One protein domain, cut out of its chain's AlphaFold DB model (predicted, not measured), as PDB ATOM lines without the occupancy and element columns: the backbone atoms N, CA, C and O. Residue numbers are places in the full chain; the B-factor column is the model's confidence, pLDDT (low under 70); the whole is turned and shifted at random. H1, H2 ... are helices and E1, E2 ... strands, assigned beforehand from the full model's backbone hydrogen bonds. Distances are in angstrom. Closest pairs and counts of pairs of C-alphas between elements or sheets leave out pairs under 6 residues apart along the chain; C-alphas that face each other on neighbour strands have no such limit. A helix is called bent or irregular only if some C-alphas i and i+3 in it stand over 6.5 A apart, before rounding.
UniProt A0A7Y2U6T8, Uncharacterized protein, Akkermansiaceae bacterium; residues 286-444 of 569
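This is residues 286 to 444 of the 569 residues of an uncharacterized protein of Akkermansiaceae bacterium (UniProt A0A7Y2U6T8). The model is an L of two long arms meeting at a small three-stranded sheet, E1, E3 and E2, with the short helix H3 and the beginning of H1a packed on one of its faces. One arm is the long helical hairpin of H1b and H2; the other is H4, which starts over the same face, with residues 409 to 424 folding back from its far end to E2. The 159 printed residues hold five named helices and three named strands, in the order E1 H1 H2 H3 H4 E2 E3 H5; the sheet is antiparallel, in the order E1 E3 E2, and the class is mostly helix. The whole is loose, with a radius of gyration of the C-alphas of 20.6 A and spans of 56 by 49 by 31 A.

E1, residues 298 to 301, begins at C-alpha 298 (-20.145, -21.332, -94.312). H1, residues 304 to 337, was assigned as one helix by its hydrogen bonds but is bent, with C-alphas 316 and 319 6.6 A apart; its arms are H1a, residues 304 to 316, 18.1 A, and H1b, residues 319 to 337, 27.3 A. H2 is residues 343 to 366, 33.9 A, and H3 residues 369 to 379, 15.2 A. H4, residues 385 to 408, 33.6 A, ends at C-alpha 408 (-27.094, -50.254, -88.805) and is only just irregular, with C-alphas 403 and 406 6.6 A apart. E2 is residues 425 to 429, E3 residues 432 to 436, and H5, residues 438 to 442, ends at C-alpha 442 (-14.118, -25.278, -83.103).

E3 is the inner strand, antiparallel to E1, with N 299 and O 435 2.8 A apart, and to E2, its hairpin partner, with N 427 and O 434 3.0 A apart, both within hydrogen-bond range. H1a, H3 and H4 are on the same face, making two layers, helices on one face of a sheet. H3 stands up from the sheet at 47 degrees; its closest C-alphas to E2 are Ala 370 and Gly 426, 4.6 A. H1a touches H3 with residues 306 to 310 alone, closest at the C-alphas of Ile 310 and Leu 372, 6.2 A. The closest C-alphas of H4 and E1 are Leu 388 and Lys 299, 6.9 A. H5 only grazes the sheet with residues 438 to 441. H1b and H2 touch as a helical hairpin, opposite ways at a shallow tilt of 18 degrees, with the C-alphas of Ala 331 and Tyr 353 closest at 4.7 A; both are apart from H4. Every O i to N i+4 pair is within hydrogen-bond range in H1a, H1b, H2, H3 and H5, and 17 of 20 in H4.

The C-alphas farthest apart, Asp 341 and Ala 383, are 60.7 A apart. Residues 339 to 344 and 406 to 411 stand free. The printed part has no cut; H4 to E2 is a long link of 16 residues, and the other links between named elements are tight. The mean pLDDT of the printed part is 87.5, with residues 416 to 421 under 70.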
ATOM      1  N   LYS A 286     -13.879 -14.063 -87.531       91.44
ATOM      2  CA  LYS A 286     -13.963 -13.086 -88.635       91.44
ATOM      3  C   LYS A 286     -12.732 -13.131 -89.546       91.44
ATOM      4  O   LYS A 286     -12.852 -12.908 -90.751       91.44
ATOM      5  N   TRP A 287     -11.557 -13.448 -89.008       89.00
ATOM      6  CA  TRP A 287     -10.333 -13.526 -89.800       89.00
ATOM      7  C   TRP A 287     -10.346 -14.684 -90.815       89.00
ATOM      8  O   TRP A 287      -9.951 -14.469 -91.959       89.00
ATOM      9  N   PHE A 288     -10.849 -15.877 -90.457       89.12
ATOM     10  CA  PHE A 288     -10.795 -17.060 -91.341       89.12
ATOM     11  C   PHE A 288     -12.138 -17.543 -91.904       89.12
ATOM     12  O   PHE A 288     -12.131 -18.468 -92.717       89.12
ATOM     13  N   VAL A 289     -13.275 -16.953 -91.521       91.31
ATOM     14  CA  VAL A 289     -14.609 -17.405 -91.973       91.31
ATOM     15  C   VAL A 289     -14.784 -17.384 -93.499       91.31
ATOM     16  O   VAL A 289     -15.528 -18.196 -94.036       91.31
ATOM     17  N   ASP A 290     -14.046 -16.518 -94.198       89.69
ATOM     18  CA  ASP A 290     -14.064 -16.407 -95.668       89.69
ATOM     19  C   ASP A 290     -12.957 -17.198 -96.355       89.69
ATOM     20  O   ASP A 290     -12.806 -17.154 -97.576       89.69
ATOM     21  N   SER A 291     -12.132 -17.901 -95.582       88.44
ATOM     22  CA  SER A 291     -11.062 -18.697 -96.159       88.44
ATOM     23  C   SER A 291     -11.640 -19.857 -96.969       88.44
ATOM     24  O   SER A 291     -12.616 -20.503 -96.576       88.44
ATOM     25  N   GLY A 292     -10.976 -20.195 -98.079       85.38
ATOM     26  CA  GLY A 292     -11.343 -21.363 -98.888       85.38
ATOM     27  C   GLY A 292     -11.353 -22.675 -98.089       85.38
ATOM     28  O   GLY A 292     -12.068 -23.607 -98.444       85.38
ATOM     29  N   ALA A 293     -10.626 -22.725 -96.968       80.75
ATOM     30  CA  ALA A 293     -10.593 -23.857 -96.049       80.75
ATOM     31  C   ALA A 293     -11.973 -24.186 -95.447       80.75
ATOM     32  O   ALA A 293     -12.294 -25.360 -95.260       80.75
ATOM     33  N   VAL A 294     -12.805 -23.178 -95.168       88.06
ATOM     34  CA  VAL A 294     -14.109 -23.363 -94.503       88.06
ATOM     35  C   VAL A 294     -15.302 -23.029 -95.395       88.06
ATOM     36  O   VAL A 294     -16.435 -23.209 -94.959       88.06
ATOM     37  N   ALA A 295     -15.075 -22.623 -96.648       89.00
ATOM     38  CA  ALA A 295     -16.115 -22.162 -97.572       89.00
ATOM     39  C   ALA A 295     -17.313 -23.125 -97.693       89.00
ATOM     40  O   ALA A 295     -18.460 -22.696 -97.651       89.00
ATOM     41  N   ASN A 296     -17.076 -24.441 -97.740       89.44
ATOM     42  CA  ASN A 296     -18.157 -25.434 -97.836       89.44
ATOM     43  C   ASN A 296     -19.003 -25.567 -96.556       89.44
ATOM     44  O   ASN A 296     -20.054 -26.201 -96.589       89.44
ATOM     45  N   LYS A 297     -18.542 -25.017 -95.428       90.00
ATOM     46  CA  LYS A 297     -19.187 -25.052 -94.103       90.00
ATOM     47  C   LYS A 297     -19.689 -23.677 -93.654       90.00
ATOM     48  O   LYS A 297     -20.087 -23.526 -92.496       90.00
ATOM     49  N   VAL A 298     -19.685 -22.697 -94.557       94.06
ATOM     50  CA  VAL A 298     -20.145 -21.332 -94.312       94.06
ATOM     51  C   VAL A 298     -21.110 -20.922 -95.420       94.06
ATOM     52  O   VAL A 298     -20.809 -21.030 -96.606       94.06
ATOM     53  N   LYS A 299     -22.271 -20.405 -95.032       95.38
ATOM     54  CA  LYS A 299     -23.223 -19.749 -95.920       95.38
ATOM     55  C   LYS A 299     -23.134 -18.243 -95.711       95.38
ATOM     56  O   LYS A 299     -23.436 -17.748 -94.629       95.38
ATOM     57  N   VAL A 300     -22.729 -17.531 -96.760       95.38
ATOM     58  CA  VAL A 300     -22.693 -16.064 -96.778       95.38
ATOM     59  C   VAL A 300     -24.023 -15.532 -97.300       95.38
ATOM     60  O   VAL A 300     -24.525 -16.002 -98.324       95.38
ATOM     61  N   ILE A 301     -24.584 -14.564 -96.585       95.38
ATOM     62  CA  ILE A 301     -25.823 -13.864 -96.914       95.38
ATOM     63  C   ILE A 301     -25.476 -12.383 -97.063       95.38
ATOM     64  O   ILE A 301     -25.018 -11.737 -96.118       95.38
ATOM     65  N   ASP A 302     -25.680 -11.868 -98.271       94.88
ATOM     66  CA  ASP A 302     -25.426 -10.475 -98.635       94.88
ATOM     67  C   ASP A 302     -26.755  -9.710 -98.651       94.88
ATOM     68  O   ASP A 302     -27.379  -9.521 -99.693       94.88
ATOM     69  N   ASP A 303     -27.239  -9.379 -97.455       94.38
ATOM     70  CA  ASP A 303     -28.499  -8.668 -97.239       94.38
ATOM     71  C   ASP A 303     -28.279  -7.534 -96.218       94.38
ATOM     72  O   ASP A 303     -28.212  -7.786 -95.007       94.38
ATOM     73  N   PRO A 304     -28.160  -6.274 -96.681       93.31
ATOM     74  CA  PRO A 304     -27.948  -5.123 -95.805       93.31
ATOM     75  C   PRO A 304     -29.086  -4.879 -94.802       93.31
ATOM     76  O   PRO A 304     -28.864  -4.274 -93.750       93.31
ATOM     77  N   ALA A 305     -30.315  -5.310 -95.110       94.44
ATOM     78  CA  ALA A 305     -31.441  -5.156 -94.195       94.44
ATOM     79  C   ALA A 305     -31.326  -6.143 -93.028       94.44
ATOM     80  O   ALA A 305     -31.574  -5.761 -91.880       94.44
ATOM     81  N   LEU A 306     -30.889  -7.375 -93.307       95.00
ATOM     82  CA  LEU A 306     -30.602  -8.379 -92.287       95.00
ATOM     83  C   LEU A 306     -29.465  -7.929 -91.361       95.00
ATOM     84  O   LEU A 306     -29.631  -7.965 -90.142       95.00
ATOM     85  N   SER A 307     -28.324  -7.489 -91.902       94.56
ATOM     86  CA  SER A 307     -27.186  -7.080 -91.064       94.56
ATOM     87  C   SER A 307     -27.544  -5.900 -90.160       94.56
ATOM     88  O   SER A 307     -27.325  -5.969 -88.950       94.56
ATOM     89  N   LYS A 308     -28.228  -4.883 -90.698       94.81
ATOM     90  CA  LYS A 308     -28.720  -3.742 -89.914       94.81
ATOM     91  C   LYS A 308     -29.752  -4.145 -88.855       94.81
ATOM     92  O   LYS A 308     -29.746  -3.589 -87.756       94.81
ATOM     93  N   TYR A 309     -30.642  -5.091 -89.164       95.25
ATOM     94  CA  TYR A 309     -31.597  -5.638 -88.195       95.25
ATOM     95  C   TYR A 309     -30.877  -6.314 -87.023       95.25
ATOM     96  O   TYR A 309     -31.211  -6.051 -85.864       95.25
ATOM     97  N   ILE A 310     -29.871  -7.142 -87.313       95.38
ATOM     98  CA  ILE A 310     -29.099  -7.859 -86.296       95.38
ATOM     99  C   ILE A 310     -28.319  -6.877 -85.422       95.38
ATOM    100  O   ILE A 310     -28.451  -6.929 -84.202       95.38
ATOM    101  N   GLU A 311     -27.563  -5.956 -86.024       93.94
ATOM    102  CA  GLU A 311     -26.765  -4.964 -85.289       93.94
ATOM    103  C   GLU A 311     -27.639  -4.104 -84.372       93.94
ATOM    104  O   GLU A 311     -27.318  -3.926 -83.196       93.94
ATOM    105  N   LYS A 312     -28.783  -3.627 -84.879       94.50
ATOM    106  CA  LYS A 312     -29.737  -2.854 -84.078       94.50
ATOM    107  C   LYS A 312     -30.297  -3.679 -82.919       94.50
ATOM    108  O   LYS A 312     -30.274  -3.219 -81.784       94.50
ATOM    109  N   THR A 313     -30.764  -4.899 -83.184       94.50
ATOM    110  CA  THR A 313     -31.366  -5.760 -82.151       94.50
ATOM    111  C   THR A 313     -30.346  -6.135 -81.074       94.50
ATOM    112  O   THR A 313     -30.670  -6.159 -79.887       94.50
ATOM    113  N   GLN A 314     -29.090  -6.370 -81.459       93.94
ATOM    114  CA  GLN A 314     -27.997  -6.617 -80.520       93.94
ATOM    115  C   GLN A 314     -27.664  -5.389 -79.671       93.94
ATOM    116  O   GLN A 314     -27.407  -5.554 -78.477       93.94
ATOM    117  N   ALA A 315     -27.673  -4.188 -80.258       93.00
ATOM    118  CA  ALA A 315     -27.444  -2.933 -79.547       93.00
ATOM    119  C   ALA A 315     -28.574  -2.635 -78.549       93.00
ATOM    120  O   ALA A 315     -28.304  -2.427 -77.365       93.00
ATOM    121  N   ASP A 316     -29.830  -2.712 -78.998       92.25
ATOM    122  CA  ASP A 316     -31.022  -2.516 -78.162       92.25
ATOM    123  C   ASP A 316     -31.077  -3.563 -77.029       92.25
ATOM    124  O   ASP A 316     -31.486  -3.275 -75.901       92.25
ATOM    125  N   GLY A 317     -30.593  -4.780 -77.296       92.44
ATOM    126  CA  GLY A 317     -30.535  -5.864 -76.324       92.44
ATOM    127  C   GLY A 317     -29.479  -5.711 -75.219       92.44
ATOM    128  O   GLY A 317     -29.613  -6.372 -74.185       92.44
ATOM    129  N   GLN A 318     -28.464  -4.851 -75.375       91.12
ATOM    130  CA  GLN A 318     -27.384  -4.705 -74.381       91.12
ATOM    131  C   GLN A 318     -27.886  -4.209 -73.023       91.12
ATOM    132  O   GLN A 318     -27.460  -4.711 -71.981       91.12
ATOM    133  N   GLU A 319     -28.811  -3.249 -73.012       90.94
ATOM    134  CA  GLU A 319     -29.336  -2.698 -71.759       90.94
ATOM    135  C   GLU A 319     -30.148  -3.752 -70.993       90.94
ATOM    136  O   GLU A 319     -29.972  -3.937 -69.788       90.94
ATOM    137  N   GLN A 320     -30.955  -4.540 -71.705       93.12
ATOM    138  CA  GLN A 320     -31.692  -5.653 -71.111       93.12
ATOM    139  C   GLN A 320     -30.748  -6.735 -70.559       93.12
ATOM    140  O   GLN A 320     -30.981  -7.260 -69.467       93.12
ATOM    141  N   LEU A 321     -29.649  -7.045 -71.259       92.12
ATOM    142  CA  LEU A 321     -28.619  -7.963 -70.755       92.12
ATOM    143  C   LEU A 321     -27.982  -7.456 -69.459       92.12
ATOM    144  O   LEU A 321     -27.771  -8.244 -68.535       92.12
ATOM    145  N   LYS A 322     -27.711  -6.152 -69.363       92.88
ATOM    146  CA  LYS A 322     -27.162  -5.519 -68.158       92.88
ATOM    147  C   LYS A 322     -28.134  -5.600 -66.979       92.88
ATOM    148  O   LYS A 322     -27.723  -5.918 -65.866       92.88
ATOM    149  N   GLN A 323     -29.427  -5.381 -67.212       93.44
ATOM    150  CA  GLN A 323     -30.457  -5.535 -66.178       93.44
ATOM    151  C   GLN A 323     -30.594  -6.990 -65.710       93.44
ATOM    152  O   GLN A 323     -30.699  -7.258 -64.511       93.44
ATOM    153  N   LEU A 324     -30.563  -7.948 -66.641       92.38
ATOM    154  CA  LEU A 324     -30.563  -9.374 -66.313       92.38
ATOM    155  C   LEU A 324     -29.310  -9.759 -65.515       92.38
ATOM    156  O   LEU A 324     -29.418 -10.488 -64.533       92.38
ATOM    157  N   ASP A 325     -28.141  -9.217 -65.856       90.88
ATOM    158  CA  ASP A 325     -26.901  -9.431 -65.105       90.88
ATOM    159  C   ASP A 325     -26.969  -8.916 -63.658       90.88
ATOM    160  O   ASP A 325     -26.560  -9.609 -62.721       90.88
ATOM    161  N   GLN A 326     -27.571  -7.745 -63.445       92.50
ATOM    162  CA  GLN A 326     -27.812  -7.221 -62.100       92.50
ATOM    163  C   GLN A 326     -28.739  -8.136 -61.289       92.50
ATOM    164  O   GLN A 326     -28.452  -8.413 -60.122       92.50
ATOM    165  N   LYS A 327     -29.814  -8.659 -61.900       92.88
ATOM    166  CA  LYS A 327     -30.718  -9.631 -61.253       92.88
ATOM    167  C   LYS A 327     -29.987 -10.915 -60.870       92.88
ATOM    168  O   LYS A 327     -30.140 -11.389 -59.747       92.88
ATOM    169  N   VAL A 328     -29.158 -11.443 -61.771       89.44
ATOM    170  CA  VAL A 328     -28.311 -12.620 -61.521       89.44
ATOM    171  C   VAL A 328     -27.372 -12.365 -60.343       89.44
ATOM    172  O   VAL A 328     -27.300 -13.180 -59.424       89.44
ATOM    173  N   THR A 329     -26.699 -11.217 -60.325       89.56
ATOM    174  CA  THR A 329     -25.765 -10.839 -59.255       89.56
ATOM    175  C   THR A 329     -26.471 -10.696 -57.905       89.56
ATOM    176  O   THR A 329     -25.981 -11.195 -56.887       89.56
ATOM    177  N   ALA A 330     -27.645 -10.060 -57.882       91.81
ATOM    178  CA  ALA A 330     -28.451  -9.911 -56.676       91.81
ATOM    179  C   ALA A 330     -28.927 -11.270 -56.135       91.81
ATOM    180  O   ALA A 330     -28.756 -11.550 -54.946       91.81
ATOM    181  N   ALA A 331     -29.449 -12.141 -57.004       89.88
ATOM    182  CA  ALA A 331     -29.901 -13.476 -56.622       89.88
ATOM    183  C   ALA A 331     -28.739 -14.360 -56.131       89.88
ATOM    184  O   ALA A 331     -28.864 -15.027 -55.104       89.88
ATOM    185  N   ALA A 332     -27.570 -14.286 -56.777       87.25
ATOM    186  CA  ALA A 332     -26.364 -14.983 -56.328       87.25
ATOM    187  C   ALA A 332     -25.936 -14.541 -54.920       87.25
ATOM    188  O   ALA A 332     -25.558 -15.368 -54.087       87.25
ATOM    189  N   LYS A 333     -25.998 -13.233 -54.634       89.62
ATOM    190  CA  LYS A 333     -25.689 -12.686 -53.306       89.62
ATOM    191  C   LYS A 333     -26.687 -13.179 -52.254       89.62
ATOM    192  O   LYS A 333     -26.258 -13.581 -51.175       89.62
ATOM    193  N   ALA A 334     -27.982 -13.190 -52.571       90.31
ATOM    194  CA  ALA A 334     -29.032 -13.682 -51.677       90.31
ATOM    195  C   ALA A 334     -28.856 -15.175 -51.347       90.31
ATOM    196  O   ALA A 334     -28.870 -15.565 -50.178       90.31
ATOM    197  N   TRP A 335     -28.588 -16.004 -52.357       87.69
ATOM    198  CA  TRP A 335     -28.296 -17.423 -52.160       87.69
ATOM    199  C   TRP A 335     -27.058 -17.651 -51.283       87.69
ATOM    200  O   TRP A 335     -27.105 -18.425 -50.323       87.69
ATOM    201  N   LYS A 336     -25.956 -16.935 -51.547       86.88
ATOM    202  CA  LYS A 336     -24.722 -17.032 -50.744       86.88
ATOM    203  C   LYS A 336     -24.916 -16.588 -49.292       86.88
ATOM    204  O   LYS A 336     -24.243 -17.129 -48.420       86.88
ATOM    205  N   ALA A 337     -25.823 -15.646 -49.039       90.31
ATOM    206  CA  ALA A 337     -26.154 -15.167 -47.699       90.31
ATOM    207  C   ALA A 337     -27.122 -16.088 -46.932       90.31
ATOM    208  O   ALA A 337     -27.213 -15.986 -45.711       90.31
ATOM    209  N   THR A 338     -27.842 -16.981 -47.619       88.62
ATOM    210  CA  THR A 338     -28.792 -17.897 -46.973       88.62
ATOM    211  C   THR A 338     -28.039 -18.988 -46.209       88.62
ATOM    212  O   THR A 338     -27.095 -19.577 -46.745       88.62
ATOM    213  N   SER A 339     -28.451 -19.266 -44.965       89.00
ATOM    214  CA  SER A 339     -27.803 -20.268 -44.105       89.00
ATOM    215  C   SER A 339     -27.711 -21.637 -44.788       89.00
ATOM    216  O   SER A 339     -28.583 -22.012 -45.568       89.00
ATOM    217  N   LYS A 340     -26.644 -22.390 -44.495       84.31
ATOM    218  CA  LYS A 340     -26.487 -23.776 -44.962       84.31
ATOM    219  C   LYS A 340     -27.376 -24.761 -44.201       84.31
ATOM    220  O   LYS A 340     -27.643 -25.830 -44.736       84.31
ATOM    221  N   ASP A 341     -27.843 -24.379 -43.015       87.06
ATOM    222  CA  ASP A 341     -28.659 -25.235 -42.148       87.06
ATOM    223  C   ASP A 341     -30.154 -25.193 -42.516       87.06
ATOM    224  O   ASP A 341     -30.893 -26.121 -42.207       87.06
ATOM    225  N   ASP A 342     -30.603 -24.135 -43.203       87.31
ATOM    226  CA  ASP A 342     -31.984 -23.983 -43.689       87.31
ATOM    227  C   ASP A 342     -32.058 -24.421 -45.161       87.31
ATOM    228  O   ASP A 342     -31.943 -23.611 -46.090       87.31
ATOM    229  N   THR A 343     -32.168 -25.735 -45.369       83.69
ATOM    230  CA  THR A 343     -32.123 -26.369 -46.696       83.69
ATOM    231  C   THR A 343     -33.218 -25.876 -47.632       83.69
ATOM    232  O   THR A 343     -32.941 -25.651 -48.810       83.69
ATOM    233  N   ASP A 344     -34.428 -25.642 -47.124       86.69
ATOM    234  CA  ASP A 344     -35.573 -25.251 -47.949       86.69
ATOM    235  C   ASP A 344     -35.430 -23.817 -48.454       86.69
ATOM    236  O   ASP A 344     -35.559 -23.560 -49.656       86.69
ATOM    237  N   LYS A 345     -35.073 -22.870 -47.573       87.25
ATOM    238  CA  LYS A 345     -34.821 -21.486 -48.004       87.25
ATOM    239  C   LYS A 345     -33.601 -21.390 -48.900       87.25
ATOM    240  O   LYS A 345     -33.608 -20.620 -49.862       87.25
ATOM    241  N   ARG A 346     -32.551 -22.162 -48.612       84.88
ATOM    242  CA  ARG A 346     -31.339 -22.177 -49.436       84.88
ATOM    243  C   ARG A 346     -31.618 -22.718 -50.832       84.88
ATOM    244  O   ARG A 346     -31.101 -22.147 -51.792       84.88
ATOM    245  N   LYS A 347     -32.437 -23.767 -50.944       85.94
ATOM    246  CA  LYS A 347     -32.897 -24.313 -52.223       85.94
ATOM    247  C   LYS A 347     -33.732 -23.290 -52.986       85.94
ATOM    248  O   LYS A 347     -33.387 -22.973 -54.114       85.94
ATOM    249  N   ALA A 348     -34.729 -22.673 -52.350       87.88
ATOM    250  CA  ALA A 348     -35.546 -21.643 -52.994       87.88
ATOM    251  C   ALA A 348     -34.711 -20.439 -53.483       87.88
ATOM    252  O   ALA A 348     -34.922 -19.929 -54.584       87.88
ATOM    253  N   ALA A 349     -33.727 -19.997 -52.691       86.94
ATOM    254  CA  ALA A 349     -32.811 -18.927 -53.084       86.94
ATOM    255  C   ALA A 349     -31.894 -19.338 -54.248       86.94
ATOM    256  O   ALA A 349     -31.598 -18.515 -55.119       86.94
ATOM    257  N   HIS A 350     -31.457 -20.601 -54.282       87.69
ATOM    258  CA  HIS A 350     -30.720 -21.155 -55.415       87.69
ATOM    259  C   HIS A 350     -31.594 -21.215 -56.671       87.69
ATOM    260  O   HIS A 350     -31.183 -20.693 -57.702       87.69
ATOM    261  N   ASP A 351     -32.816 -21.740 -56.582       88.19
ATOM    262  CA  ASP A 351     -33.742 -21.851 -57.714       88.19
ATOM    263  C   ASP A 351     -34.049 -20.474 -58.326       88.19
ATOM    264  O   ASP A 351     -34.085 -20.315 -59.551       88.19
ATOM    265  N   ALA A 352     -34.191 -19.441 -57.488       88.44
ATOM    266  CA  ALA A 352     -34.335 -18.057 -57.936       88.44
ATOM    267  C   ALA A 352     -33.086 -17.552 -58.683       88.44
ATOM    268  O   ALA A 352     -33.202 -16.926 -59.741       88.44
ATOM    269  N   TYR A 353     -31.887 -17.852 -58.172       87.75
ATOM    270  CA  TYR A 353     -30.628 -17.558 -58.860       87.75
ATOM    271  C   TYR A 353     -30.513 -18.305 -60.192       87.75
ATOM    272  O   TYR A 353     -30.184 -17.691 -61.210       87.75
ATOM    273  N   ALA A 354     -30.847 -19.593 -60.215       85.69
ATOM    274  CA  ALA A 354     -30.830 -20.418 -61.411       85.69
ATOM    275  C   ALA A 354     -31.804 -19.909 -62.472       85.69
ATOM    276  O   ALA A 354     -31.433 -19.816 -63.639       85.69
ATOM    277  N   THR A 355     -33.006 -19.509 -62.067       89.69
ATOM    278  CA  THR A 355     -34.003 -18.904 -62.958       89.69
ATOM    279  C   THR A 355     -33.483 -17.603 -63.562       89.69
ATOM    280  O   THR A 355     -33.551 -17.416 -64.775       89.69
ATOM    281  N   ALA A 356     -32.903 -16.716 -62.745       88.81
ATOM    282  CA  ALA A 356     -32.317 -15.470 -63.236       88.81
ATOM    283  C   ALA A 356     -31.148 -15.726 -64.204       88.81
ATOM    284  O   ALA A 356     -31.040 -15.056 -65.234       88.81
ATOM    285  N   TYR A 357     -30.283 -16.697 -63.891       86.62
ATOM    286  CA  TYR A 357     -29.137 -17.057 -64.725       86.62
ATOM    287  C   TYR A 357     -29.577 -17.627 -66.074       86.62
ATOM    288  O   TYR A 357     -29.090 -17.179 -67.110       86.62
ATOM    289  N   THR A 358     -30.530 -18.563 -66.069       87.38
ATOM    290  CA  THR A 358     -31.101 -19.143 -67.288       87.38
ATOM    291  C   THR A 358     -31.783 -18.071 -68.135       87.38
ATOM    292  O   THR A 358     -31.466 -17.961 -69.310       87.38
ATOM    293  N   ALA A 359     -32.594 -17.188 -67.544       89.44
ATOM    294  CA  ALA A 359     -33.224 -16.094 -68.285       89.44
ATOM    295  C   ALA A 359     -32.198 -15.172 -68.974       89.44
ATOM    296  O   ALA A 359     -32.396 -14.760 -70.117       89.44
ATOM    297  N   LYS A 360     -31.075 -14.867 -68.304       91.38
ATOM    298  CA  LYS A 360     -29.961 -14.128 -68.916       91.38
ATOM    299  C   LYS A 360     -29.336 -14.907 -70.076       91.38
ATOM    300  O   LYS A 360     -29.081 -14.321 -71.126       91.38
ATOM    301  N   ALA A 361     -29.052 -16.192 -69.873       84.44
ATOM    302  CA  ALA A 361     -28.412 -17.044 -70.870       84.44
ATOM    303  C   ALA A 361     -29.289 -17.226 -72.118       84.44
ATOM    304  O   ALA A 361     -28.797 -17.045 -73.231       84.44
ATOM    305  N   ASP A 362     -30.583 -17.490 -71.939       89.69
ATOM    306  CA  ASP A 362     -31.551 -17.652 -73.025       89.69
ATOM    307  C   ASP A 362     -31.697 -16.359 -73.830       89.69
ATOM    308  O   ASP A 362     -31.656 -16.373 -75.061       89.69
ATOM    309  N   TYR A 363     -31.778 -15.215 -73.141       92.88
ATOM    310  CA  TYR A 363     -31.830 -13.917 -73.807       92.88
ATOM    311  C   TYR A 363     -30.547 -13.634 -74.599       92.88
ATOM    312  O   TYR A 363     -30.620 -13.252 -75.767       92.88
ATOM    313  N   ALA A 364     -29.371 -13.900 -74.025       89.44
ATOM    314  CA  ALA A 364     -28.103 -13.783 -74.746       89.44
ATOM    315  C   ALA A 364     -28.047 -14.711 -75.975       89.44
ATOM    316  O   ALA A 364     -27.581 -14.298 -77.037       89.44
ATOM    317  N   GLY A 365     -28.567 -15.937 -75.855       87.94
ATOM    318  CA  GLY A 365     -28.691 -16.895 -76.955       87.94
ATOM    319  C   GLY A 365     -29.600 -16.396 -78.083       87.94
ATOM    320  O   GLY A 365     -29.258 -16.531 -79.260       87.94
ATOM    321  N   SER A 366     -30.714 -15.745 -77.735       92.12
ATOM    322  CA  SER A 366     -31.649 -15.152 -78.704       92.12
ATOM    323  C   SER A 366     -31.046 -13.994 -79.507       92.12
ATOM    324  O   SER A 366     -31.456 -13.755 -80.638       92.12
ATOM    325  N   LEU A 367     -30.028 -13.322 -78.960       93.19
ATOM    326  CA  LEU A 367     -29.309 -12.221 -79.610       93.19
ATOM    327  C   LEU A 367     -28.149 -12.693 -80.500       93.19
ATOM    328  O   LEU A 367     -27.432 -11.874 -81.085       93.19
ATOM    329  N   THR A 368     -27.924 -14.004 -80.614       93.19
ATOM    330  CA  THR A 368     -26.911 -14.534 -81.532       93.19
ATOM    331  C   THR A 368     -27.303 -14.262 -82.983       93.19
ATOM    332  O   THR A 368     -28.476 -14.283 -83.350       93.19
ATOM    333  N   VAL A 369     -26.304 -14.041 -83.841       93.69
ATOM    334  CA  VAL A 369     -26.518 -13.744 -85.270       93.69
ATOM    335  C   VAL A 369     -27.351 -14.837 -85.946       93.69
ATOM    336  O   VAL A 369     -28.238 -14.519 -86.729       93.69
ATOM    337  N   ALA A 370     -27.120 -16.115 -85.622       92.06
ATOM    338  CA  ALA A 370     -27.894 -17.220 -86.184       92.06
ATOM    339  C   ALA A 370     -29.366 -17.200 -85.733       92.06
ATOM    340  O   ALA A 370     -30.254 -17.284 -86.577       92.06
ATOM    341  N   ALA A 371     -29.638 -17.010 -84.436       92.19
ATOM    342  CA  ALA A 371     -31.008 -16.941 -83.918       92.19
ATOM    343  C   ALA A 371     -31.789 -15.742 -84.481       92.19
ATOM    344  O   ALA A 371     -32.957 -15.868 -84.859       92.19
ATOM    345  N   LEU A 372     -31.135 -14.583 -84.589       95.25
ATOM    346  CA  LEU A 372     -31.724 -13.388 -85.193       95.25
ATOM    347  C   LEU A 372     -31.944 -13.560 -86.700       95.25
ATOM    348  O   LEU A 372     -32.959 -13.099 -87.214       95.25
ATOM    349  N   THR A 373     -31.054 -14.272 -87.396       94.31
ATOM    350  CA  THR A 373     -31.246 -14.627 -88.812       94.31
ATOM    351  C   THR A 373     -32.480 -15.503 -88.993       94.31
ATOM    352  O   THR A 373     -33.332 -15.196 -89.824       94.31
ATOM    353  N   ASP A 374     -32.639 -16.536 -88.168       91.75
ATOM    354  CA  ASP A 374     -33.808 -17.421 -88.221       91.75
ATOM    355  C   ASP A 374     -35.106 -16.676 -87.875       91.75
ATOM    356  O   ASP A 374     -36.151 -16.908 -88.485       91.75
ATOM    357  N   THR A 375     -35.046 -15.738 -86.927       92.25
ATOM    358  CA  THR A 375     -36.174 -14.859 -86.585       92.25
ATOM    359  C   THR A 375     -36.532 -13.937 -87.750       92.25
ATOM    360  O   THR A 375     -37.710 -13.785 -88.079       92.25
ATOM    361  N   TYR A 376     -35.528 -13.369 -88.420       93.50
ATOM    362  CA  TYR A 376     -35.716 -12.504 -89.580       93.50
ATOM    363  C   TYR A 376     -36.354 -13.250 -90.753       93.50
ATOM    364  O   TYR A 376     -37.296 -12.728 -91.343       93.50
ATOM    365  N   VAL A 377     -35.906 -14.474 -91.051       92.25
ATOM    366  CA  VAL A 377     -36.481 -15.334 -92.104       92.25
ATOM    367  C   VAL A 377     -37.942 -15.684 -91.816       92.25
ATOM    368  O   VAL A 377     -38.767 -15.695 -92.720       92.25
ATOM    369  N   LYS A 378     -38.305 -15.935 -90.553       89.62
ATOM    370  CA  LYS A 378     -39.711 -16.196 -90.190       89.62
ATOM    371  C   LYS A 378     -40.606 -14.970 -90.376       89.62
ATOM    372  O   LYS A 378     -41.785 -15.120 -90.680       89.62
ATOM    373  N   ALA A 379     -40.061 -13.775 -90.160       90.56
ATOM    374  CA  ALA A 379     -40.797 -12.519 -90.274       90.56
ATOM    375  C   ALA A 379     -40.826 -11.955 -91.706       90.56
ATOM    376  O   ALA A 379     -41.722 -11.179 -92.034       90.56
ATOM    377  N   ASN A 380     -39.862 -12.326 -92.552       87.19
ATOM    378  CA  ASN A 380     -39.670 -11.762 -93.885       87.19
ATOM    379  C   ASN A 380     -39.514 -12.886 -94.913       87.19
ATOM    380  O   ASN A 380     -38.647 -13.742 -94.775       87.19
ATOM    381  N   ASN A 381     -40.302 -12.852 -95.988       80.12
ATOM    382  CA  ASN A 381     -40.179 -13.815 -97.081       80.12
ATOM    383  C   ASN A 381     -38.971 -13.463 -97.972       80.12
ATOM    384  O   ASN A 381     -39.107 -12.711 -98.940       80.12
ATOM    385  N   THR A 382     -37.774 -13.932 -97.607       86.81
ATOM    386  CA  THR A 382     -36.529 -13.623 -98.324       86.81
ATOM    387  C   THR A 382     -36.196 -14.677 -99.378       86.81
ATOM    388  O   THR A 382     -36.275 -15.878 -99.139       86.81
ATOM    389  N   ALA A 383     -35.730 -14.237-100.551       87.38
ATOM    390  CA  ALA A 383     -35.385 -15.138-101.658       87.38
ATOM    391  C   ALA A 383     -34.226 -16.109-101.340       87.38
ATOM    392  O   ALA A 383     -34.063 -17.130-102.003       87.38
ATOM    393  N   TRP A 384     -33.393 -15.794-100.342       91.38
ATOM    394  CA  TRP A 384     -32.254 -16.619 -99.937       91.38
ATOM    395  C   TRP A 384     -32.587 -17.628 -98.822       91.38
ATOM    396  O   TRP A 384     -31.741 -18.481 -98.532       91.38
ATOM    397  N   ALA A 385     -33.784 -17.569 -98.218       91.31
ATOM    398  CA  ALA A 385     -34.190 -18.426 -97.099       91.31
ATOM    399  C   ALA A 385     -34.089 -19.923 -97.432       91.31
ATOM    400  O   ALA A 385     -33.426 -20.672 -96.711       91.31
ATOM    401  N   ASP A 386     -34.634 -20.342 -98.578       90.75
ATOM    402  CA  ASP A 386     -34.607 -21.744 -99.022       90.75
ATOM    403  C   ASP A 386     -33.177 -22.261 -99.219       90.75
ATOM    404  O   ASP A 386     -32.855 -23.415 -98.927       90.75
ATOM    405  N   SER A 387     -32.280 -21.385 -99.678       91.81
ATOM    406  CA  SER A 387     -30.867 -21.710 -99.854       91.81
ATOM    407  C   SER A 387     -30.151 -21.903 -98.514       91.81
ATOM    408  O   SER A 387     -29.267 -22.758 -98.412       91.81
ATOM    409  N   LEU A 388     -30.515 -21.129 -97.487       91.38
ATOM    410  CA  LEU A 388     -29.985 -21.292 -96.133       91.38
ATOM    411  C   LEU A 388     -30.494 -22.588 -95.487       91.38
ATOM    412  O   LEU A 388     -29.696 -23.331 -94.913       91.38
ATOM    413  N   GLU A 389     -31.784 -22.892 -95.608       90.12
ATOM    414  CA  GLU A 389     -32.350 -24.129 -95.056       90.12
ATOM    415  C   GLU A 389     -31.796 -25.372 -95.759       90.12
ATOM    416  O   GLU A 389     -31.363 -26.312 -95.092       90.12
ATOM    417  N   SER A 390     -31.656 -25.339 -97.089       90.12
ATOM    418  CA  SER A 390     -30.996 -26.411 -97.851       90.12
ATOM    419  C   SER A 390     -29.551 -26.643 -97.392       90.12
ATOM    420  O   SER A 390     -29.101 -27.783 -97.260       90.12
ATOM    421  N   PHE A 391     -28.817 -25.563 -97.105       91.31
ATOM    422  CA  PHE A 391     -27.465 -25.642 -96.552       91.31
ATOM    423  C   PHE A 391     -27.455 -26.327 -95.179       91.31
ATOM    424  O   PHE A 391     -26.678 -27.262 -94.978       91.31
ATOM    425  N   LYS A 392     -28.333 -25.921 -94.248       89.69
ATOM    426  CA  LYS A 392     -28.420 -26.529 -92.908       89.69
ATOM    427  C   LYS A 392     -28.824 -28.003 -92.972       89.69
ATOM    428  O   LYS A 392     -28.238 -28.832 -92.273       89.69
ATOM    429  N   MET A 393     -29.802 -28.333 -93.814       86.75
ATOM    430  CA  MET A 393     -30.353 -29.682 -93.947       86.75
ATOM    431  C   MET A 393     -29.312 -30.677 -94.466       86.75
ATOM    432  O   MET A 393     -29.158 -31.739 -93.871       86.75
ATOM    433  N   ASN A 394     -28.509 -30.298 -95.465       87.06
ATOM    434  CA  ASN A 394     -27.434 -31.140 -96.012       87.06
ATOM    435  C   ASN A 394     -26.454 -31.623 -94.923       87.06
ATOM    436  O   ASN A 394     -26.057 -32.787 -94.903       87.06
ATOM    437  N   PHE A 395     -26.089 -30.759 -93.967       84.44
ATOM    438  CA  PHE A 395     -25.233 -31.168 -92.846       84.44
ATOM    439  C   PHE A 395     -25.926 -32.129 -91.891       84.44
ATOM    440  O   PHE A 395     -25.304 -33.096 -91.453       84.44
ATOM    441  N   ARG A 396     -27.196 -31.879 -91.567       84.25
ATOM    442  CA  ARG A 396     -27.945 -32.745 -90.655       84.25
ATOM    443  C   ARG A 396     -28.195 -34.125 -91.262       84.25
ATOM    444  O   ARG A 396     -28.027 -35.122 -90.569       84.25
ATOM    445  N   GLU A 397     -28.515 -34.195 -92.552       83.00
ATOM    446  CA  GLU A 397     -28.667 -35.453 -93.290       83.00
ATOM    447  C   GLU A 397     -27.356 -36.237 -93.343       83.00
ATOM    448  O   GLU A 397     -27.332 -37.414 -92.986       83.00
ATOM    449  N   LYS A 398     -26.247 -35.585 -93.716       80.50
ATOM    450  CA  LYS A 398     -24.920 -36.221 -93.707       80.50
ATOM    451  C   LYS A 398     -24.555 -36.743 -92.326       80.50
ATOM    452  O   LYS A 398     -24.117 -37.883 -92.211       80.50
ATOM    453  N   LEU A 399     -24.776 -35.943 -91.282       76.81
ATOM    454  CA  LEU A 399     -24.517 -36.361 -89.910       76.81
ATOM    455  C   LEU A 399     -25.379 -37.569 -89.525       76.81
ATOM    456  O   LEU A 399     -24.861 -38.511 -88.932       76.81
ATOM    457  N   LEU A 400     -26.664 -37.576 -89.888       79.38
ATOM    458  CA  LEU A 400     -27.557 -38.702 -89.626       79.38
ATOM    459  C   LEU A 400     -27.087 -39.976 -90.342       79.38
ATOM    460  O   LEU A 400     -27.100 -41.043 -89.736       79.38
ATOM    461  N   VAL A 401     -26.616 -39.874 -91.591       82.06
ATOM    462  CA  VAL A 401     -26.015 -41.000 -92.331       82.06
ATOM    463  C   VAL A 401     -24.771 -41.520 -91.612       82.06
ATOM    464  O   VAL A 401     -24.701 -42.714 -91.325       82.06
ATOM    465  N   THR A 402     -23.834 -40.638 -91.256       77.38
ATOM    466  CA  THR A 402     -22.598 -41.004 -90.542       77.38
ATOM    467  C   THR A 402     -22.883 -41.637 -89.180       77.38
ATOM    468  O   THR A 402     -22.236 -42.608 -88.802       77.38
ATOM    469  N   ILE A 403     -23.864 -41.122 -88.435       76.06
ATOM    470  CA  ILE A 403     -24.285 -41.686 -87.147       76.06
ATOM    471  C   ILE A 403     -24.947 -43.059 -87.337       76.06
ATOM    472  O   ILE A 403     -24.700 -43.977 -86.552       76.06
ATOM    473  N   ASN A 404     -25.774 -43.214 -88.374       82.56
ATOM    474  CA  ASN A 404     -26.507 -44.450 -88.630       82.56
ATOM    475  C   ASN A 404     -25.652 -45.568 -89.225       82.56
ATOM    476  O   ASN A 404     -26.010 -46.730 -89.066       82.56
ATOM    477  N   GLU A 405     -24.532 -45.267 -89.877       82.50
ATOM    478  CA  GLU A 405     -23.633 -46.276 -90.444       82.50
ATOM    479  C   GLU A 405     -23.178 -47.333 -89.407       82.50
ATOM    480  O   GLU A 405     -23.438 -48.522 -89.626       82.50
ATOM    481  N   PRO A 406     -22.612 -46.963 -88.238       77.50
ATOM    482  CA  PRO A 406     -22.283 -47.935 -87.196       77.50
ATOM    483  C   PRO A 406     -23.519 -48.480 -86.457       77.50
ATOM    484  O   PRO A 406     -23.480 -49.605 -85.953       77.50
ATOM    485  N   LEU A 407     -24.628 -47.731 -86.387       79.94
ATOM    486  CA  LEU A 407     -25.870 -48.206 -85.757       79.94
ATOM    487  C   LEU A 407     -26.507 -49.349 -86.560       79.94
ATOM    488  O   LEU A 407     -26.919 -50.353 -85.972       79.94
ATOM    489  N   LYS A 408     -26.521 -49.248 -87.896       84.69
ATOM    490  CA  LYS A 408     -27.094 -50.254 -88.805       84.69
ATOM    491  C   LYS A 408     -26.387 -51.596 -88.695       84.69
ATOM    492  O   LYS A 408     -27.050 -52.630 -88.675       84.69
ATOM    493  N   GLN A 409     -25.064 -51.590 -88.519       79.19
ATOM    494  CA  GLN A 409     -24.277 -52.806 -88.257       79.19
ATOM    495  C   GLN A 409     -24.706 -53.526 -86.968       79.19
ATOM    496  O   GLN A 409     -24.478 -54.724 -86.819       79.19
ATOM    497  N   LYS A 410     -25.352 -52.806 -86.043       78.25
ATOM    498  CA  LYS A 410     -25.886 -53.312 -84.772       78.25
ATOM    499  C   LYS A 410     -27.418 -53.423 -84.766       78.25
ATOM    500  O   LYS A 410     -28.008 -53.570 -83.698       78.25
ATOM    501  N   GLY A 411     -28.068 -53.343 -85.931       80.00
ATOM    502  CA  GLY A 411     -29.525 -53.453 -86.068       80.00
ATOM    503  C   GLY A 411     -30.312 -52.274 -85.486       80.00
ATOM    504  O   GLY A 411     -31.491 -52.430 -85.175       80.00
ATOM    505  N   LYS A 412     -29.677 -51.109 -85.307       81.25
ATOM    506  CA  LYS A 412     -30.291 -49.879 -84.782       81.25
ATOM    507  C   LYS A 412     -30.290 -48.775 -85.839       81.25
ATOM    508  O   LYS A 412     -29.454 -48.770 -86.737       81.25
ATOM    509  N   GLU A 413     -31.212 -47.823 -85.726       81.00
ATOM    510  CA  GLU A 413     -31.276 -46.655 -86.610       81.00
ATOM    511  C   GLU A 413     -31.967 -45.484 -85.901       81.00
ATOM    512  O   GLU A 413     -33.048 -45.646 -85.330       81.00
ATOM    513  N   LEU A 414     -31.363 -44.299 -85.969       77.00
ATOM    514  CA  LEU A 414     -32.006 -43.040 -85.611       77.00
ATOM    515  C   LEU A 414     -32.810 -42.535 -86.808       77.00
ATOM    516  O   LEU A 414     -32.272 -42.341 -87.899       77.00
ATOM    517  N   LYS A 415     -34.111 -42.322 -86.595       70.31
ATOM    518  CA  LYS A 415     -35.063 -42.009 -87.672       70.31
ATOM    519  C   LYS A 415     -35.291 -40.517 -87.901       70.31
ATOM    520  O   LYS A 415     -35.769 -40.150 -88.968       70.31
ATOM    521  N   THR A 416     -34.984 -39.656 -86.929       64.25
ATOM    522  CA  THR A 416     -35.308 -38.226 -87.010       64.25
ATOM    523  C   THR A 416     -34.057 -37.361 -87.109       64.25
ATOM    524  O   THR A 416     -33.110 -37.494 -86.336       64.25
ATOM    525  N   ILE A 417     -34.088 -36.416 -88.052       57.50
ATOM    526  CA  ILE A 417     -33.078 -35.358 -88.196       57.50
ATOM    527  C   ILE A 417     -33.027 -34.468 -86.941       57.50
ATOM    528  O   ILE A 417     -31.968 -33.960 -86.585       57.50
ATOM    529  N   GLU A 418     -34.148 -34.323 -86.231       53.84
ATOM    530  CA  GLU A 418     -34.241 -33.568 -84.973       53.84
ATOM    531  C   GLU A 418     -33.374 -34.159 -83.851       53.84
ATOM    532  O   GLU A 418     -32.887 -33.411 -83.004       53.84
ATOM    533  N   ALA A 419     -33.096 -35.470 -83.873       48.06
ATOM    534  CA  ALA A 419     -32.140 -36.089 -82.954       48.06
ATOM    535  C   ALA A 419     -30.682 -35.683 -83.268       48.06
ATOM    536  O   ALA A 419     -29.832 -35.660 -82.381       48.06
ATOM    537  N   ALA A 420     -30.399 -35.303 -84.518       55.22
ATOM    538  CA  ALA A 420     -29.125 -34.762 -84.987       55.22
ATOM    539  C   ALA A 420     -29.152 -33.220 -84.973       55.22
ATOM    540  O   ALA A 420     -28.874 -32.563 -85.981       55.22
ATOM    541  N   ASN A 421     -29.529 -32.627 -83.833       59.47
ATOM    542  CA  ASN A 421     -29.667 -31.179 -83.695       59.47
ATOM    543  C   ASN A 421     -28.303 -30.469 -83.791       59.47
ATOM    544  O   ASN A 421     -27.595 -30.288 -82.801       59.47
ATOM    545  N   ILE A 422     -27.928 -30.063 -85.006       73.94
ATOM    546  CA  ILE A 422     -26.785 -29.181 -85.247       73.94
ATOM    547  C   ILE A 422     -27.269 -27.738 -85.084       73.94
ATOM    548  O   ILE A 422     -28.023 -27.227 -85.921       73.94
ATOM    549  N   GLY A 423     -26.820 -27.081 -84.013       79.56
ATOM    550  CA  GLY A 423     -26.944 -25.631 -83.871       79.56
ATOM    551  C   GLY A 423     -25.961 -24.941 -84.810       79.56
ATOM    552  O   GLY A 423     -24.801 -25.319 -84.841       79.56
ATOM    553  N   PHE A 424     -26.392 -23.955 -85.591       89.00
ATOM    554  CA  PHE A 424     -25.487 -23.177 -86.441       89.00
ATOM    555  C   PHE A 424     -25.088 -21.887 -85.729       89.00
ATOM    556  O   PHE A 424     -25.890 -21.293 -85.010       89.00
ATOM    557  N   GLY A 425     -23.844 -21.460 -85.920       91.94
ATOM    558  CA  GLY A 425     -23.379 -20.163 -85.444       91.94
ATOM    559  C   GLY A 425     -23.517 -19.094 -86.525       91.94
ATOM    560  O   GLY A 425     -23.750 -19.401 -87.694       91.94
ATOM    561  N   GLY A 426     -23.364 -17.830 -86.137       93.12
ATOM    562  CA  GLY A 426     -23.361 -16.721 -87.083       93.12
ATOM    563  C   GLY A 426     -22.433 -15.592 -86.653       93.12
ATOM    564  O   GLY A 426     -22.270 -15.354 -85.454       93.12
ATOM    565  N   ILE A 427     -21.832 -14.901 -87.619       94.62
ATOM    566  CA  ILE A 427     -21.102 -13.645 -87.402       94.62
ATOM    567  C   ILE A 427     -21.391 -12.643 -88.516       94.62
ATOM    568  O   ILE A 427     -21.720 -13.027 -89.637       94.62
ATOM    569  N   ILE A 428     -21.236 -11.359 -88.197       93.44
ATOM    570  CA  ILE A 428     -21.253 -10.278 -89.181       93.44
ATOM    571  C   ILE A 428     -19.817  -9.884 -89.499       93.44
ATOM    572  O   ILE A 428     -19.011  -9.660 -88.586       93.44
ATOM    573  N   LYS A 429     -19.513  -9.791 -90.789       93.44
ATOM    574  CA  LYS A 429     -18.237  -9.306 -91.303       93.44
ATOM    575  C   LYS A 429     -18.486  -8.498 -92.569       93.44
ATOM    576  O   LYS A 429     -19.228  -8.935 -93.439       93.44
ATOM    577  N   ASP A 430     -17.899  -7.306 -92.638       91.94
ATOM    578  CA  ASP A 430     -17.984  -6.415 -93.803       91.94
ATOM    579  C   ASP A 430     -19.431  -6.188 -94.301       91.94
ATOM    580  O   ASP A 430     -19.701  -6.139 -95.498       91.94
ATOM    581  N   GLY A 431     -20.387  -6.089 -93.365       91.12
ATOM    582  CA  GLY A 431     -21.817  -5.897 -93.642       91.12
ATOM    583  C   GLY A 431     -22.587  -7.153 -94.077       91.12
ATOM    584  O   GLY A 431     -23.806  -7.078 -94.239       91.12
ATOM    585  N   LYS A 432     -21.915  -8.302 -94.222       95.06
ATOM    586  CA  LYS A 432     -22.500  -9.590 -94.619       95.06
ATOM    587  C   LYS A 432     -22.675 -10.515 -93.423       95.06
ATOM    588  O   LYS A 432     -21.916 -10.459 -92.451       95.06
ATOM    589  N   VAL A 433     -23.677 -11.387 -93.499       95.88
ATOM    590  CA  VAL A 433     -23.967 -12.384 -92.462       95.88
ATOM    591  C   VAL A 433     -23.399 -13.732 -92.884       95.88
ATOM    592  O   VAL A 433     -23.750 -14.266 -93.933       95.88
ATOM    593  N   HIS A 434     -22.535 -14.303 -92.052       95.88
ATOM    594  CA  HIS A 434     -21.918 -15.607 -92.276       95.88
ATOM    595  C   HIS A 434     -22.524 -16.596 -91.288       95.88
ATOM    596  O   HIS A 434     -22.224 -16.528 -90.096       95.88
ATOM    597  N   ILE A 435     -23.364 -17.509 -91.774       95.62
ATOM    598  CA  ILE A 435     -23.892 -18.630 -90.990       95.62
ATOM    599  C   ILE A 435     -22.967 -19.828 -91.175       95.62
ATOM    600  O   ILE A 435     -22.688 -20.226 -92.302       95.62
ATOM    601  N   TYR A 436     -22.476 -20.411 -90.086       93.44
ATOM    602  CA  TYR A 436     -21.436 -21.438 -90.139       93.44
ATOM    603  C   TYR A 436     -21.769 -22.670 -89.299       93.44
ATOM    604  O   TYR A 436     -22.462 -22.608 -88.281       93.44
ATOM    605  N   HIS A 437     -21.227 -23.808 -89.726       90.88
ATOM    606  CA  HIS A 437     -21.279 -25.059 -88.973       90.88
ATOM    607  C   HIS A 437     -20.416 -24.975 -87.691       90.88
ATOM    608  O   HIS A 437     -19.314 -24.428 -87.766       90.88
ATOM    609  N   PRO A 438     -20.816 -25.557 -86.539       85.00
ATOM    610  CA  PRO A 438     -20.067 -25.495 -85.269       85.00
ATOM    611  C   PRO A 438     -18.585 -25.842 -85.346       85.00
ATOM    612  O   PRO A 438     -17.768 -25.245 -84.649       85.00
ATOM    613  N   GLU A 439     -18.227 -26.785 -86.218       83.50
ATOM    614  CA  GLU A 439     -16.829 -27.161 -86.453       83.50
ATOM    615  C   GLU A 439     -15.951 -25.972 -86.848       83.50
ATOM    616  O   GLU A 439     -14.784 -25.954 -86.479       83.50
ATOM    617  N   VAL A 440     -16.497 -24.967 -87.543       87.25
ATOM    618  CA  VAL A 440     -15.754 -23.759 -87.925       87.25
ATOM    619  C   VAL A 440     -15.335 -22.989 -86.670       87.25
ATOM    620  O   VAL A 440     -14.157 -22.684 -86.512       87.25
ATOM    621  N   ALA A 441     -16.249 -22.754 -85.721       85.44
ATOM    622  CA  ALA A 441     -15.904 -22.131 -84.439       85.44
ATOM    623  C   ALA A 441     -14.950 -23.000 -83.598       85.44
ATOM    624  O   ALA A 441     -14.084 -22.466 -82.901       85.44
ATOM    625  N   GLY A 442     -15.052 -24.328 -83.716       82.69
ATOM    626  CA  GLY A 442     -14.118 -25.278 -83.103       82.69
ATOM    627  C   GLY A 442     -12.666 -25.116 -83.568       82.69
ATOM    628  O   GLY A 442     -11.752 -25.447 -82.819       82.69
ATOM    629  N   GLN A 443     -12.425 -24.541 -84.753       82.12
ATOM    630  CA  GLN A 443     -11.068 -24.286 -85.253       82.12
ATOM    631  C   GLN A 443     -10.403 -23.043 -84.646       82.12
ATOM    632  O   GLN A 443      -9.220 -22.819 -84.892       82.12
ATOM    633  N   THR A 444     -11.109 -22.223 -83.860       87.06
ATOM    634  CA  THR A 444     -10.556 -20.962 -83.324       87.06
ATOM    635  C   THR A 444      -9.262 -21.170 -82.535       87.06
ATOM    636  O   THR A 444      -8.301 -20.430 -82.746       87.06
TER     637      THR A 444